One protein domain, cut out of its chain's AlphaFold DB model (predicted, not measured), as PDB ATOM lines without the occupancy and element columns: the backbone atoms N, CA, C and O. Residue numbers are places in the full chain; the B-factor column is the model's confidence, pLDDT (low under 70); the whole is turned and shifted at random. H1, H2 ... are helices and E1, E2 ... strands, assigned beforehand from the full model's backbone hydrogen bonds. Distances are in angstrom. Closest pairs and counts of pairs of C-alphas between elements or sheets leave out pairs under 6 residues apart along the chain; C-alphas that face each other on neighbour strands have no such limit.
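AT A GLANCE: This is residues 149 to 209 of the 419 residues of an uncharacterized protein of marine sediment metagenome (UniProt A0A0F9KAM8). A small sheet of three antiparallel strands makes one side of this domain, and three short helices, spread out as a loose triangle, make the other. H2 only grazes the sheet, no helix touches another, and the loop of residues 193 to 198, between E3 and H3, sticks out free. The printed part has 61 residues with three named helices and three named strands, in the order E1, H1, H2, E2, E3, H3 along the chain; the sheet runs E1, E3, E2, and the class is mixed, helices and strands. The whole is compact, with a radius of gyration of the C-alphas of 11.4 A, and its C-alphas span 34 by 27 by 22 A along the three main axes.

IN THESE COORDINATES: Find C-alpha 149 at (97.503, 3.731, 103.857), where strand E1 begins; it takes residues 149 to 151. From Glu 154 helix H1 runs to Ser 163, 14.2 A from first to last C-alpha, and it is the longest helix by residues. Next look at residues 168 to 175, helix H2, which measures 10.2 A. Strand E2 takes residues 180 to 183, 9.9 A long. Strand E3 follows at residues 186 to 191; it starts at C-alpha 186, (103.314, 10.650, 96.545), and is the longest strand, 15.2 A from end to end. Helix H3, residues 201 to 207, is 9.5 A long and ends at C-alpha 207, (86.225, -1.987, 84.461).

HOW THE PARTS SIT: Begin with the sheet, where E3 is the inner strand and E1 and E2 are the edge strands. E1 and E3 are antiparallel, with 127 degrees between their directions; look at Lys 150 and Trp 189, whose C-alphas face each other at 5.0 A, with N 150 and O 189 at 2.8 A and N 189 and O 150 at 2.8 A. E2 and E3 form a hairpin, antiparallel at 142 degrees between their directions; here N 181 and O 188 are 2.8 A apart, and N 186 and O 183 are 2.9 A apart, both pairs within hydrogen-bond range. E1, H1, H2 and E2 make a split strand-helix-strand unit, two strands of one sheet joined through helices, with E3 between the two strands in the sheet; its crossover is right-handed. H2 is on the sheet but only grazes it, with its residues 168 to 173; the closest C-alphas of H2 and E2 are those of Ala 172 and Leu 180, at 6.8 A. H1 is not on the sheet, but only just, with 4 pairs of C-alphas within 10 A. H1 and H2 are close but not clearly touching: their closest C-alphas, those of Lys 161 and Ile 168, are 6.7 A apart, and the helices run the same way at a steep tilt of 63 degrees. H3 is not on the sheet, and it is apart from H1, H2, E1 and E2. In H1, H2 and H3 every O i to N i+4 pair is within hydrogen-bond range.

THE WHOLE: The two C-alphas farthest apart are those of Asn 165 and Gln 195, at 34.3 A; Gln 195 belongs to the free stretch of residues 193 to 198. The C-alphas of Val 149 and Gly 209, the first and last printed, are 21.4 A apart. The printed part has no cut. The links E1 to H1, H1 to H2, H2 to E2 and E2 to E3 are tight, while the link from E3 to H3, with 9 residues, is short; no link is long. The mean pLDDT of the printed part is 90.7, and no printed residue is under 70.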
ATOM      1  N   VAL A 149      96.718   3.268 105.006       96.06
ATOM      2  CA  VAL A 149      97.503   3.731 103.857       96.06
ATOM      3  C   VAL A 149      98.462   2.620 103.419       96.06
ATOM      4  O   VAL A 149      99.111   1.985 104.251       96.06
ATOM      5  N   LYS A 150      98.516   2.367 102.113       96.00
ATOM      6  CA  LYS A 150      99.384   1.396 101.449       96.00
ATOM      7  C   LYS A 150     100.117   2.074 100.301       96.00
ATOM      8  O   LYS A 150      99.526   2.873  99.575       96.00
ATOM      9  N   THR A 151     101.382   1.726 100.126       93.44
ATOM     10  CA  THR A 151     102.167   2.128  98.961       93.44
ATOM     11  C   THR A 151     101.781   1.269  97.760       93.44
ATOM     12  O   THR A 151     101.412   0.102  97.907       93.44
ATOM     13  N   LEU A 152     101.840   1.854  96.567       93.06
ATOM     14  CA  LEU A 152     101.701   1.112  95.316       93.06
ATOM     15  C   LEU A 152     103.079   0.594  94.897       93.06
ATOM     16  O   LEU A 152     104.057   1.335  94.970       93.06
ATOM     17  N   ASP A 153     103.144  -0.662  94.460       91.00
ATOM     18  CA  ASP A 153     104.350  -1.204  93.834       91.00
ATOM     19  C   ASP A 153     104.631  -0.515  92.484       91.00
ATOM     20  O   ASP A 153     103.748   0.117  91.891       91.00
ATOM     21  N   GLU A 154     105.867  -0.628  91.998       90.31
ATOM     22  CA  GLU A 154     106.316   0.028  90.766       90.31
ATOM     23  C   GLU A 154     105.443  -0.340  89.559       90.31
ATOM     24  O   GLU A 154     105.014   0.538  88.808       90.31
ATOM     25  N   HIS A 155     105.094  -1.618  89.416       88.62
ATOM     26  CA  HIS A 155     104.255  -2.092  88.322       88.62
ATOM     27  C   HIS A 155     102.838  -1.501  88.393       88.62
ATOM     28  O   HIS A 155     102.292  -1.032  87.395       88.62
ATOM     29  N   SER A 156     102.247  -1.439  89.583       92.06
ATOM     30  CA  SER A 156     100.943  -0.817  89.815       92.06
ATOM     31  C   SER A 156     100.965   0.691  89.549       92.06
ATOM     32  O   SER A 156      99.987   1.227  89.019       92.06
ATOM     33  N   LEU A 157     102.074   1.380  89.839       91.75
ATOM     34  CA  LEU A 157     102.269   2.784  89.465       91.75
ATOM     35  C   LEU A 157     102.390   2.969  87.948       91.75
ATOM     36  O   LEU A 157     101.820   3.924  87.416       91.75
ATOM     37  N   LEU A 158     103.096   2.076  87.251       89.94
ATOM     38  CA  LEU A 158     103.217   2.097  85.789       89.94
ATOM     39  C   LEU A 158     101.856   1.898  85.116       89.94
ATOM     40  O   LEU A 158     101.468   2.721  84.282       89.94
ATOM     41  N   VAL A 159     101.102   0.876  85.535       90.56
ATOM     42  CA  VAL A 159      99.742   0.620  85.037       90.56
ATOM     43  C   VAL A 159      98.852   1.836  85.279       90.56
ATOM     44  O   VAL A 159      98.217   2.327  84.350       90.56
ATOM     45  N   LEU A 160      98.864   2.402  86.490       91.62
ATOM     46  CA  LEU A 160      98.075   3.589  86.814       91.62
ATOM     47  C   LEU A 160      98.453   4.801  85.942       91.62
ATOM     48  O   LEU A 160      97.572   5.464  85.396       91.62
ATOM     49  N   LYS A 161      99.744   5.109  85.779       89.81
ATOM     50  CA  LYS A 161     100.207   6.234  84.944       89.81
ATOM     51  C   LYS A 161      99.785   6.067  83.486       89.81
ATOM     52  O   LYS A 161      99.312   7.026  82.877       89.81
ATOM     53  N   ALA A 162      99.894   4.857  82.951       86.75
ATOM     54  CA  ALA A 162      99.489   4.562  81.586       86.75
ATOM     55  C   ALA A 162      97.963   4.640  81.406       86.75
ATOM     56  O   ALA A 162      97.496   5.320  80.497       86.75
ATOM     57  N   SER A 163      97.168   4.070  82.318       85.19
ATOM     58  CA  SER A 163      95.696   4.161  82.276       85.19
ATOM     59  C   SER A 163      95.160   5.592  82.416       85.19
ATOM     60  O   SER A 163      94.004   5.860  82.088       85.19
ATOM     61  N   THR A 164      95.973   6.513  82.932       85.94
ATOM     62  CA  THR A 164      95.583   7.904  83.212       85.94
ATOM     63  C   THR A 164      96.123   8.898  82.184       85.94
ATOM     64  O   THR A 164      95.819  10.087  82.291       85.94
ATOM     65  N   ASN A 165      96.920   8.446  81.204       83.62
ATOM     66  CA  ASN A 165      97.720   9.311  80.327       83.62
ATOM     67  C   ASN A 165      98.519  10.368  81.123       83.62
ATOM     68  O   ASN A 165      98.646  11.514  80.699       83.62
ATOM     69  N   GLY A 166      98.995  10.002  82.318       82.38
ATOM     70  CA  GLY A 166      99.718  10.883  83.237       82.38
ATOM     71  C   GLY A 166      98.855  11.756  84.162       82.38
ATOM     72  O   GLY A 166      99.364  12.207  85.187       82.38
ATOM     73  N   ASP A 167      97.557  11.958  83.895       91.19
ATOM     74  CA  ASP A 167      96.677  12.794  84.736       91.19
ATOM     75  C   ASP A 167      95.869  11.964  85.746       91.19
ATOM     76  O   ASP A 167      94.653  11.741  85.643       91.19
ATOM     77  N   ILE A 168      96.577  11.505  86.775       92.50
ATOM     78  CA  ILE A 168      96.028  10.646  87.829       92.50
ATOM     79  C   ILE A 168      94.951  11.378  88.648       92.50
ATOM     80  O   ILE A 168      93.926  10.783  88.993       92.50
ATOM     81  N   LYS A 169      95.129  12.678  88.929       92.06
ATOM     82  CA  LYS A 169      94.165  13.479  89.712       92.06
ATOM     83  C   LYS A 169      92.825  13.582  88.985       92.06
ATOM     84  O   LYS A 169      91.770  13.321  89.579       92.06
ATOM     85  N   ARG A 170      92.839  13.919  87.690       93.06
ATOM     86  CA  ARG A 170      91.617  13.987  86.878       93.06
ATOM     87  C   ARG A 170      90.980  12.620  86.719       93.06
ATOM     88  O   ARG A 170      89.757  12.530  86.817       93.06
ATOM     89  N   PHE A 171      91.769  11.569  86.520       92.44
ATOM     90  CA  PHE A 171      91.258  10.204  86.439       92.44
ATOM     91  C   PHE A 171      90.559   9.779  87.735       92.44
ATOM     92  O   PHE A 171      89.404   9.354  87.693       92.44
ATOM     93  N   ALA A 172      91.188   9.980  88.896       92.88
ATOM     94  CA  ALA A 172      90.606   9.659  90.199       92.88
ATOM     95  C   ALA A 172      89.288  10.409  90.439       92.88
ATOM     96  O   ALA A 172      88.309   9.812  90.893       92.88
ATOM     97  N   LYS A 173      89.212  11.690  90.053       91.12
ATOM     98  CA  LYS A 173      87.974  12.487  90.109       91.12
ATOM     99  C   LYS A 173      86.917  11.970  89.126       91.12
ATOM    100  O   LYS A 173      85.763  11.763  89.511       91.12
ATOM    101  N   LYS A 174      87.304  11.713  87.870       90.06
ATOM    102  CA  LYS A 174      86.429  11.212  86.794       90.06
ATOM    103  C   LYS A 174      85.848   9.848  87.123       90.06
ATOM    104  O   LYS A 174      84.680   9.635  86.801       90.06
ATOM    105  N   HIS A 175      86.620   8.967  87.761       88.88
ATOM    106  CA  HIS A 175      86.260   7.587  88.114       88.88
ATOM    107  C   HIS A 175      85.834   7.411  89.583       88.88
ATOM    108  O   HIS A 175      85.244   6.390  89.925       88.88
ATOM    109  N   ARG A 176      85.920   8.475  90.396       88.69
ATOM    110  CA  ARG A 176      85.546   8.514  91.821       88.69
ATOM    111  C   ARG A 176      86.231   7.405  92.613       88.69
ATOM    112  O   ARG A 176      85.572   6.497  93.111       88.69
ATOM    113  N   ILE A 177      87.549   7.509  92.702       92.00
ATOM    114  CA  ILE A 177      88.408   6.570  93.424       92.00
ATOM    115  C   ILE A 177      88.894   7.264  94.704       92.00
ATOM    116  O   ILE A 177      89.991   7.818  94.704       92.00
ATOM    117  N   PRO A 178      88.078   7.328  95.776       90.06
ATOM    118  CA  PRO A 178      88.479   7.978  97.026       90.06
ATOM    119  C   PRO A 178      89.635   7.254  97.730       90.06
ATOM    120  O   PRO A 178      90.281   7.832  98.598       90.06
ATOM    121  N   GLU A 179      89.892   5.995  97.376       94.31
ATOM    122  CA  GLU A 179      91.026   5.216  97.856       94.31
ATOM    123  C   GLU A 179      92.365   5.764  97.352       94.31
ATOM    124  O   GLU A 179      93.369   5.602  98.032       94.31
ATOM    125  N   LEU A 180      92.402   6.423  96.192       94.94
ATOM    126  CA  LEU A 180      93.646   6.943  95.640       94.94
ATOM    127  C   LEU A 180      93.975   8.299  96.275       94.94
ATOM    128  O   LEU A 180      93.320   9.304  95.997       94.94
ATOM    129  N   GLN A 181      94.995   8.322  97.129       93.50
ATOM    130  CA  GLN A 181      95.451   9.512  97.840       93.50
ATOM    131  C   GLN A 181      96.715  10.062  97.188       93.50
ATOM    132  O   GLN A 181      97.702   9.349  97.033       93.50
ATOM    133  N   ILE A 182      96.680  11.340  96.814       91.06
ATOM    134  CA  ILE A 182      97.799  12.029  96.167       91.06
ATOM    135  C   ILE A 182      98.202  13.188  97.071       91.06
ATOM    136  O   ILE A 182      97.480  14.184  97.153       91.06
ATOM    137  N   VAL A 183      99.329  13.044  97.768       85.69
ATOM    138  CA  VAL A 183      99.853  14.033  98.722       85.69
ATOM    139  C   VAL A 183     101.291  14.344  98.334       85.69
ATOM    140  O   VAL A 183     102.107  13.434  98.320       85.69
ATOM    141  N   GLN A 184     101.592  15.609  98.010       81.12
ATOM    142  CA  GLN A 184     102.952  16.058  97.651       81.12
ATOM    143  C   GLN A 184     103.638  15.119  96.633       81.12
ATOM    144  O   GLN A 184     104.746  14.646  96.849       81.12
ATOM    145  N   ASP A 185     102.912  14.784  95.561       79.94
ATOM    146  CA  ASP A 185     103.318  13.875  94.474       79.94
ATOM    147  C   ASP A 185     103.586  12.409  94.858       79.94
ATOM    148  O   ASP A 185     103.824  11.573  93.983       79.94
ATOM    149  N   GLN A 186     103.412  12.043  96.129       88.25
ATOM    150  CA  GLN A 186     103.314  10.650  96.545       88.25
ATOM    151  C   GLN A 186     101.910  10.112  96.269       88.25
ATOM    152  O   GLN A 186     100.898  10.711  96.649       88.25
ATOM    153  N   ILE A 187     101.859   8.953  95.615       93.12
ATOM    154  CA  ILE A 187     100.619   8.259  95.276       93.12
ATOM    155  C   ILE A 187     100.484   7.066  96.212       93.12
ATOM    156  O   ILE A 187     101.239   6.098  96.127       93.12
ATOM    157  N   ASN A 188      99.490   7.138  97.085       95.00
ATOM    158  CA  ASN A 188      99.177   6.109  98.059       95.00
ATOM    159  C   ASN A 188      97.757   5.582  97.856       95.00
ATOM    160  O   ASN A 188      96.904   6.211  97.226       95.00
ATOM    161  N   TRP A 189      97.490   4.420  98.440       96.50
ATOM    162  CA  TRP A 189      96.189   3.777  98.430       96.50
ATOM    163  C   TRP A 189      95.642   3.652  99.854       96.50
ATOM    164  O   TRP A 189      96.221   2.971 100.696       96.50
ATOM    165  N   LEU A 190      94.503   4.279 100.145       96.69
ATOM    166  CA  LEU A 190      93.756   4.084 101.384       96.69
ATOM    167  C   LEU A 190      93.050   2.721 101.329       96.69
ATOM    168  O   LEU A 190      91.911   2.586 100.875       96.69
ATOM    169  N   GLY A 191      93.780   1.701 101.760       96.06
ATOM    170  CA  GLY A 191      93.450   0.297 101.608       96.06
ATOM    171  C   GLY A 191      92.522  -0.271 102.671       96.06
ATOM    172  O   GLY A 191      92.406   0.244 103.783       96.06
ATOM    173  N   CYS A 192      91.852  -1.361 102.310       95.75
ATOM    174  CA  CYS A 192      90.963  -2.092 103.200       95.75
ATOM    175  C   CYS A 192      91.721  -2.994 104.192       95.75
ATOM    176  O   CYS A 192      92.843  -3.435 103.961       95.75
ATOM    177  N   THR A 193      91.059  -3.261 105.308       94.94
ATOM    178  CA  THR A 193      91.401  -4.219 106.366       94.94
ATOM    179  C   THR A 193      90.184  -5.092 106.665       94.94
ATOM    180  O   THR A 193      89.070  -4.752 106.248       94.94
ATOM    181  N   GLN A 194      90.363  -6.152 107.459       91.88
ATOM    182  CA  GLN A 194      89.270  -7.036 107.882       91.88
ATOM    183  C   GLN A 194      88.157  -6.278 108.627       91.88
ATOM    184  O   GLN A 194      86.984  -6.646 108.595       91.88
ATOM    185  N   GLN A 195      88.496  -5.175 109.301       90.94
ATOM    186  CA  GLN A 195      87.525  -4.366 110.033       90.94
ATOM    187  C   GLN A 195      86.845  -3.310 109.157       90.94
ATOM    188  O   GLN A 195      85.835  -2.765 109.603       90.94
ATOM    189  N   SER A 196      87.329  -3.036 107.946       92.12
ATOM    190  CA  SER A 196      86.732  -2.093 106.987       92.12
ATOM    191  C   SER A 196      85.819  -2.802 105.970       92.12
ATOM    192  O   SER A 196      85.583  -3.999 106.080       92.12
ATOM    193  N   PHE A 197      85.291  -2.069 104.985       89.94
ATOM    194  CA  PHE A 197      84.722  -2.688 103.784       89.94
ATOM    195  C   PHE A 197      85.809  -2.884 102.714       89.94
ATOM    196  O   PHE A 197      86.689  -2.021 102.601       89.94
ATOM    197  N   PRO A 198      85.746  -3.965 101.911       90.44
ATOM    198  CA  PRO A 198      86.730  -4.230 100.870       90.44
ATOM    199  C   PRO A 198      86.748  -3.117  99.821       90.44
ATOM    200  O   PRO A 198      85.730  -2.467  99.545       90.44
ATOM    201  N   CYS A 199      87.916  -2.911  99.213       93.44
ATOM    202  CA  CYS A 199      88.024  -2.054  98.040       93.44
ATOM    203  C   CYS A 199      87.144  -2.621  96.903       93.44
ATOM    204  O   CYS A 199      87.026  -3.840  96.798       93.44
ATOM    205  N   PRO A 200      86.541  -1.770  96.051       91.94
ATOM    206  CA  PRO A 200      85.835  -2.160  94.820       91.94
ATOM    207  C   PRO A 200      86.701  -2.898  93.770       91.94
ATOM    208  O   PRO A 200      86.873  -2.398  92.659       91.94
ATOM    209  N   ILE A 201      87.269  -4.058  94.113       91.12
ATOM    210  CA  ILE A 201      88.261  -4.801  93.319       91.12
ATOM    211  C   ILE A 201      87.791  -5.045  91.885       91.12
ATOM    212  O   ILE A 201      88.469  -4.614  90.956       91.12
ATOM    213  N   ASP A 202      86.573  -5.558  91.711       86.44
ATOM    214  CA  ASP A 202      85.987  -5.849  90.400       86.44
ATOM    215  C   ASP A 202      85.855  -4.587  89.553       86.44
ATOM    216  O   ASP A 202      86.029  -4.596  88.340       86.44
ATOM    217  N   TYR A 203      85.565  -3.446  90.179       88.62
ATOM    218  CA  TYR A 203      85.506  -2.190  89.448       88.62
ATOM    219  C   TYR A 203      86.892  -1.755  88.970       88.62
ATOM    220  O   TYR A 203      87.050  -1.357  87.817       88.62
ATOM    221  N   TYR A 204      87.899  -1.809  89.839       92.00
ATOM    222  CA  TYR A 204      89.246  -1.379  89.469       92.00
ATOM    223  C   TYR A 204      89.861  -2.303  88.428       92.00
ATOM    224  O   TYR A 204      90.385  -1.821  87.427       92.00
ATOM    225  N   VAL A 205      89.721  -3.608  88.619       91.06
ATOM    226  CA  VAL A 205      90.286  -4.613  87.732       91.06
ATOM    227  C   VAL A 205      89.467  -4.730  86.454       91.06
ATOM    228  O   VAL A 205      89.960  -4.399  85.375       91.06
ATOM    229  N   ASN A 206      88.201  -5.133  86.579       87.25
ATOM    230  CA  ASN A 206      87.390  -5.558  85.443       87.25
ATOM    231  C   ASN A 206      86.844  -4.380  84.631       87.25
ATOM    232  O   ASN A 206      86.536  -4.570  83.461       87.25
ATOM    233  N   ILE A 207      86.721  -3.169  85.197       86.81
ATOM    234  CA  ILE A 207      86.225  -1.987  84.461       86.81
ATOM    235  C   ILE A 207      87.335  -1.000  84.113       86.81
ATOM    236  O   ILE A 207      87.375  -0.500  82.991       86.81
ATOM    237  N   LEU A 208      88.204  -0.666  85.068       89.81
ATOM    238  CA  LEU A 208      89.240   0.349  84.842       89.81
ATOM    239  C   LEU A 208      90.551  -0.226  84.317       89.81
ATOM    240  O   LEU A 208      91.385   0.539  83.841       89.81
ATOM    241  N   GLY A 209      90.752  -1.540  84.410       90.56
ATOM    242  CA  GLY A 209      92.018  -2.152  84.042       90.56
ATOM    243  C   GLY A 209      93.175  -1.730  84.949       90.56
ATOM    244  O   GLY A 209      94.313  -1.743  84.500       90.56
TER     245      GLY A 209